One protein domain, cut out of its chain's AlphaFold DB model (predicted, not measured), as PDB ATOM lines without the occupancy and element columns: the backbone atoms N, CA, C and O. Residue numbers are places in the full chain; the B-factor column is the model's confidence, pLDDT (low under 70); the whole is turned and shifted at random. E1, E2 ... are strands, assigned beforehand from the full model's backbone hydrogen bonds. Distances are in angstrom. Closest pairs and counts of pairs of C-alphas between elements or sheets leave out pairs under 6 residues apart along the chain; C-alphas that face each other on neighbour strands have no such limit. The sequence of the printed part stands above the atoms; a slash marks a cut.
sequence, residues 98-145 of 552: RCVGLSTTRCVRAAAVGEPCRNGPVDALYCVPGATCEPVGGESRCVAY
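This is residues 98 to 145 of the 552 residues of an uncharacterized protein of Myxococcaceae bacterium (UniProt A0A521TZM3). Two small hairpins, E3 with E4 and E1 with E2, lie toward opposite ends of an elongated domain, their turns pointing away from each other, with a long looping link between them. That link, residues 112 to 130, runs out and folds back, and its residues 126 to 127 pair with the end of E2. The printed part has 48 residues and no named helix; four named strands, E1, E2, E3 and E4 in chain order, form two antiparallel two-stranded sheets. The class is all strand, though named strands hold 21 of the 48 residues, under half. The whole is compact, with a radius of gyration of the C-alphas of 10.5 A, and spans 34 by 21 by 14 A.

E3, residues 131 to 136, and E4, residues 139 to 144, are an antiparallel hairpin at 144 degrees; N 134 and O 141 are within hydrogen-bond range at 2.9 A, N 136 and O 139 at 2.8 A. From E4, Cys 142 comes closest to E2, residues 106 to 111: its C-alpha is 6.8 A from that of Ala 111. E2 is apart from E3. Residues 110 to 111 of E2 pair parallel with residues 126 to 127. E1, residues 98 to 100, forms an antiparallel hairpin with E2 at 128 degrees; N 98 and O 108 are within hydrogen-bond range at 2.9 A. E1 is apart from E3 and E4.

E3 is 13.4 A long from first to last C-alpha, E4 15.4 A, E2 15.7 A and E1 6.3 A. C-alpha 98 begins E1 at (68.742, 25.568, 94.678), and C-alpha 144 ends E4 at (66.353, 11.344, 92.716).

The two C-alphas farthest apart, those of Ser 103 and Gly 137, are 33.9 A apart. The printed part has no cut. The link from E2 to E3 is long, 19 residues; the other two are tight. Mean pLDDT of the printed part is 88.0, and residues 101 to 104 are under 70.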
ATOM      1  N   ARG A  98      67.440  26.039  95.179       85.88
ATOM      2  CA  ARG A  98      68.742  25.568  94.678       85.88
ATOM      3  C   ARG A  98      69.587  26.731  94.167       85.88
ATOM      4  O   ARG A  98      69.074  27.650  93.534       85.88
ATOM      5  N   CYS A  99      70.895  26.660  94.411       86.31
ATOM      6  CA  CYS A  99      71.863  27.607  93.863       86.31
ATOM      7  C   CYS A  99      72.138  27.308  92.384       86.31
ATOM      8  O   CYS A  99      72.434  26.160  92.038       86.31
ATOM      9  N   VAL A 100      72.056  28.322  91.518       81.62
ATOM     10  CA  VAL A 100      72.244  28.162  90.068       81.62
ATOM     11  C   VAL A 100      73.362  29.064  89.543       81.62
ATOM     12  O   VAL A 100      73.359  30.279  89.747       81.62
ATOM     13  N   GLY A 101      74.288  28.423  88.820       67.81
ATOM     14  CA  GLY A 101      75.420  29.016  88.106       67.81
ATOM     15  C   GLY A 101      76.616  29.386  88.991       67.81
ATOM     16  O   GLY A 101      76.476  30.021  90.033       67.81
ATOM     17  N   LEU A 102      77.821  29.031  88.525       58.59
ATOM     18  CA  LEU A 102      79.097  29.341  89.192       58.59
ATOM     19  C   LEU A 102      79.410  30.851  89.243       58.59
ATOM     20  O   LEU A 102      80.250  31.273  90.030       58.59
ATOM     21  N   SER A 103      78.749  31.653  88.404       55.62
ATOM     22  CA  SER A 103      78.942  33.104  88.278       55.62
ATOM     23  C   SER A 103      77.738  33.940  88.723       55.62
ATOM     24  O   SER A 103      77.894  35.133  88.965       55.62
ATOM     25  N   THR A 104      76.544  33.349  88.813       61.22
ATOM     26  CA  THR A 104      75.292  34.081  89.061       61.22
ATOM     27  C   THR A 104      74.877  34.128  90.524       61.22
ATOM     28  O   THR A 104      74.193  35.078  90.883       61.22
ATOM     29  N   THR A 105      75.284  33.149  91.345       76.69
ATOM     30  CA  THR A 105      75.127  33.159  92.817       76.69
ATOM     31  C   THR A 105      73.703  33.429  93.330       76.69
ATOM     32  O   THR A 105      73.538  34.055  94.371       76.69
ATOM     33  N   ARG A 106      72.654  32.940  92.644       85.44
ATOM     34  CA  ARG A 106      71.242  33.108  93.064       85.44
ATOM     35  C   ARG A 106      70.583  31.793  93.461       85.44
ATOM     36  O   ARG A 106      70.710  30.794  92.750       85.44
ATOM     37  N   CYS A 107      69.822  31.828  94.551       85.44
ATOM     38  CA  CYS A 107      68.838  30.801  94.873       85.44
ATOM     39  C   CYS A 107      67.587  30.963  94.003       85.44
ATOM     40  O   CYS A 107      66.991  32.038  93.973       85.44
ATOM     41  N   VAL A 108      67.158  29.888  93.347       86.56
ATOM     42  CA  VAL A 108      65.869  29.802  92.636       86.56
ATOM     43  C   VAL A 108      65.026  28.674  93.223       86.56
ATOM     44  O   VAL A 108      65.584  27.740  93.807       86.56
ATOM     45  N   ARG A 109      63.694  28.761  93.102       87.56
ATOM     46  CA  ARG A 109      62.782  27.716  93.595       87.56
ATOM     47  C   ARG A 109      63.106  26.389  92.901       87.56
ATOM     48  O   ARG A 109      63.350  26.367  91.695       87.56
ATOM     49  N   ALA A 110      63.129  25.309  93.671       91.00
ATOM     50  CA  ALA A 110      63.457  23.976  93.198       91.00
ATOM     51  C   ALA A 110      62.260  23.029  93.347       91.00
ATOM     52  O   ALA A 110      61.625  23.001  94.398       91.00
ATOM     53  N   ALA A 111      61.982  22.254  92.302       94.44
ATOM     54  CA  ALA A 111      60.948  21.227  92.288       94.44
ATOM     55  C   ALA A 111      61.383  19.986  93.085       94.44
ATOM     56  O   ALA A 111      62.542  19.553  93.012       94.44
ATOM     57  N   ALA A 112      60.452  19.426  93.854       94.44
ATOM     58  CA  ALA A 112      60.632  18.207  94.631       94.44
ATOM     59  C   ALA A 112      60.678  16.958  93.731       94.44
ATOM     60  O   ALA A 112      60.290  16.988  92.565       94.44
ATOM     61  N   VAL A 113      61.151  15.831  94.267       94.50
ATOM     62  CA  VAL A 113      61.174  14.556  93.527       94.50
ATOM     63  C   VAL A 113      59.745  14.153  93.135       94.50
ATOM     64  O   VAL A 113      58.839  14.184  93.962       94.50
ATOM     65  N   GLY A 114      59.549  13.792  91.866       95.19
ATOM     66  CA  GLY A 114      58.258  13.481  91.247       95.19
ATOM     67  C   GLY A 114      57.560  14.672  90.573       95.19
ATOM     68  O   GLY A 114      56.736  14.457  89.678       95.19
ATOM     69  N   GLU A 115      57.897  15.914  90.935       96.50
ATOM     70  CA  GLU A 115      57.305  17.121  90.341       96.50
ATOM     71  C   GLU A 115      57.830  17.394  88.916       96.50
ATOM     72  O   GLU A 115      58.954  17.002  88.581       96.50
ATOM     73  N   PRO A 116      57.038  18.064  88.054       95.44
ATOM     74  CA  PRO A 116      57.485  18.465  86.725       95.44
ATOM     75  C   PRO A 116      58.602  19.513  86.798       95.44
ATOM     76  O   PRO A 116      58.576  20.423  87.624       95.44
ATOM     77  N   CYS A 117      59.561  19.423  85.882       95.44
ATOM     78  CA  CYS A 117      60.757  20.264  85.850       95.44
ATOM     79  C   CYS A 117      61.053  20.762  84.433       95.44
ATOM     80  O   CYS A 117      60.555  20.218  83.447       95.44
ATOM     81  N   ARG A 118      61.849  21.831  84.310       92.94
ATOM     82  CA  ARG A 118      62.175  22.439  83.010       92.94
ATOM     83  C   ARG A 118      63.620  22.915  82.981       92.94
ATOM     84  O   ARG A 118      63.973  23.868  83.668       92.94
ATOM     85  N   ASN A 119      64.428  22.294  82.126       82.69
ATOM     86  CA  ASN A 119      65.778  22.748  81.800       82.69
ATOM     87  C   ASN A 119      65.715  23.676  80.573       82.69
ATOM     88  O   ASN A 119      65.845  23.215  79.442       82.69
ATOM     89  N   GLY A 120      65.485  24.976  80.781       81.25
ATOM     90  CA  GLY A 120      65.409  25.978  79.708       81.25
ATOM     91  C   GLY A 120      66.147  27.278  80.059       81.25
ATOM     92  O   GLY A 120      66.384  27.537  81.232       81.25
ATOM     93  N   PRO A 121      66.531  28.118  79.081       77.12
ATOM     94  CA  PRO A 121      67.179  29.407  79.355       77.12
ATOM     95  C   PRO A 121      66.212  30.476  79.901       77.12
ATOM     96  O   PRO A 121      66.657  31.509  80.394       77.12
ATOM     97  N   VAL A 122      64.904  30.230  79.801       77.69
ATOM     98  CA  VAL A 122      63.814  31.058  80.326       77.69
ATOM     99  C   VAL A 122      62.929  30.133  81.165       77.69
ATOM    100  O   VAL A 122      62.654  29.012  80.737       77.69
ATOM    101  N   ASP A 123      62.546  30.577  82.362       79.31
ATOM    102  CA  ASP A 123      61.690  29.855  83.320       79.31
ATOM    103  C   ASP A 123      62.160  28.431  83.680       79.31
ATOM    104  O   ASP A 123      61.379  27.476  83.738       79.31
ATOM    105  N   ALA A 124      63.463  28.284  83.942       83.44
ATOM    106  CA  ALA A 124      64.021  27.034  84.441       83.44
ATOM    107  C   ALA A 124      63.473  26.675  85.830       83.44
ATOM    108  O   ALA A 124      63.710  27.385  86.809       83.44
ATOM    109  N   LEU A 125      62.821  25.517  85.921       90.50
ATOM    110  CA  LEU A 125      62.425  24.900  87.182       90.50
ATOM    111  C   LEU A 125      63.358  23.717  87.441       90.50
ATOM    112  O   LEU A 125      63.171  22.628  86.895       90.50
ATOM    113  N   TYR A 126      64.401  23.976  88.229       91.56
ATOM    114  CA  TYR A 126      65.431  23.000  88.573       91.56
ATOM    115  C   TYR A 126      64.960  22.057  89.675       91.56
ATOM    116  O   TYR A 126      64.177  22.440  90.536       91.56
ATOM    117  N   CYS A 127      65.512  20.850  89.717       94.25
ATOM    118  CA  CYS A 127      65.252  19.912  90.804       94.25
ATOM    119  C   CYS A 127      66.046  20.241  92.068       94.25
ATOM    120  O   CYS A 127      67.154  20.796  91.989       94.25
ATOM    121  N   VAL A 128      65.491  19.852  93.220       92.50
ATOM    122  CA  VAL A 128      66.167  19.885  94.527       92.50
ATOM    123  C   VAL A 128      67.556  19.218  94.484       92.50
ATOM    124  O   VAL A 128      67.805  18.349  93.643       92.50
ATOM    125  N   PRO A 129      68.500  19.614  95.363       89.38
ATOM    126  CA  PRO A 129      69.794  18.941  95.474       89.38
ATOM    127  C   PRO A 129      69.631  17.429  95.682       89.38
ATOM    128  O   PRO A 129      68.817  17.002  96.494       89.38
ATOM    129  N   GLY A 130      70.406  16.629  94.948       89.69
ATOM    130  CA  GLY A 130      70.247  15.170  94.933       89.69
ATOM    131  C   GLY A 130      69.230  14.644  93.914       89.69
ATOM    132  O   GLY A 130      68.926  13.456  93.951       89.69
ATOM    133  N   ALA A 131      68.715  15.489  93.012       93.31
ATOM    134  CA  ALA A 131      67.840  15.088  91.912       93.31
ATOM    135  C   ALA A 131      68.222  15.750  90.570       93.31
ATOM    136  O   ALA A 131      68.765  16.860  90.517       93.31
ATOM    137  N   THR A 132      67.906  15.053  89.478       93.62
ATOM    138  CA  THR A 132      68.053  15.484  88.076       93.62
ATOM    139  C   THR A 132      66.675  15.657  87.427       93.62
ATOM    140  O   THR A 132      65.686  15.127  87.927       93.62
ATOM    141  N   CYS A 133      66.600  16.424  86.341       95.25
ATOM    142  CA  CYS A 133      65.373  16.663  85.585       95.25
ATOM    143  C   CYS A 133      65.375  15.784  84.329       95.25
ATOM    144  O   CYS A 133      66.089  16.097  83.375       95.25
ATOM    145  N   GLU A 134      64.597  14.701  84.345       95.62
ATOM    146  CA  GLU A 134      64.679  13.592  83.384       95.62
ATOM    147  C   GLU A 134      63.325  13.308  82.717       95.62
ATOM    148  O   GLU A 134      62.280  13.521  83.338       95.62
ATOM    149  N   PRO A 135      63.301  12.822  81.463       93.81
ATOM    150  CA  PRO A 135      62.065  12.483  80.767       93.81
ATOM    151  C   PRO A 135      61.495  11.144  81.269       93.81
ATOM    152  O   PRO A 135      61.971  10.074  80.897       93.81
ATOM    153  N   VAL A 136      60.425  11.197  82.063       93.06
ATOM    154  CA  VAL A 136      59.710  10.025  82.593       93.06
ATOM    155  C   VAL A 136      58.288  10.013  82.034       93.06
ATOM    156  O   VAL A 136      57.526  10.959  82.215       93.06
ATOM    157  N   GLY A 137      57.922   8.956  81.303       92.75
ATOM    158  CA  GLY A 137      56.591   8.837  80.687       92.75
ATOM    159  C   GLY A 137      56.276   9.884  79.606       92.75
ATOM    160  O   GLY A 137      55.113  10.069  79.263       92.75
ATOM    161  N   GLY A 138      57.292  10.572  79.071       93.38
ATOM    162  CA  GLY A 138      57.137  11.664  78.099       93.38
ATOM    163  C   GLY A 138      57.091  13.070  78.712       93.38
ATOM    164  O   GLY A 138      57.097  14.046  77.966       93.38
ATOM    165  N   GLU A 139      57.112  13.193  80.042       95.25
ATOM    166  CA  GLU A 139      57.186  14.470  80.758       95.25
ATOM    167  C   GLU A 139      58.526  14.613  81.489       95.25
ATOM    168  O   GLU A 139      59.018  13.662  82.092       95.25
ATOM    169  N   SER A 140      59.113  15.811  81.489       95.69
ATOM    170  CA  SER A 140      60.304  16.090  82.297       95.69
ATOM    171  C   SER A 140      59.931  16.204  83.776       95.69
ATOM    172  O   SER A 140      59.179  17.106  84.157       95.69
ATOM    173  N   ARG A 141      60.463  15.312  84.616       96.81
ATOM    174  CA  ARG A 141      60.200  15.246  86.062       96.81
ATOM    175  C   ARG A 141      61.488  15.153  86.871       96.81
ATOM    176  O   ARG A 141      62.519  14.697  86.382       96.81
ATOM    177  N   CYS A 142      61.429  15.595  88.121       97.19
ATOM    178  CA  CYS A 142      62.555  15.493  89.036       97.19
ATOM    179  C   CYS A 142      62.713  14.071  89.569       97.19
ATOM    180  O   CYS A 142      61.853  13.577  90.292       97.19
ATOM    181  N   VAL A 143      63.836  13.435  89.253       96.94
ATOM    182  CA  VAL A 143      64.165  12.066  89.658       96.94
ATOM    183  C   VAL A 143      65.375  12.092  90.589       96.94
ATOM    184  O   VAL A 143      66.373  12.760  90.304       96.94
ATOM    185  N   ALA A 144      65.282  11.404  91.727       95.81
ATOM    186  CA  ALA A 144      66.353  11.344  92.716       95.81
ATOM    187  C   ALA A 144      67.586  10.605  92.176       95.81
ATOM    188  O   ALA A 144      67.490   9.691  91.360       95.81
ATOM    189  N   TYR A 145      68.774  10.981  92.646       95.19
ATOM    190  CA  TYR A 145      69.995  10.278  92.270       95.19
ATOM    191  C   TYR A 145      69.974   8.850  92.816       95.19
ATOM    192  O   TYR A 145      69.759   8.625  94.013       95.19
TER     193      TYR A 145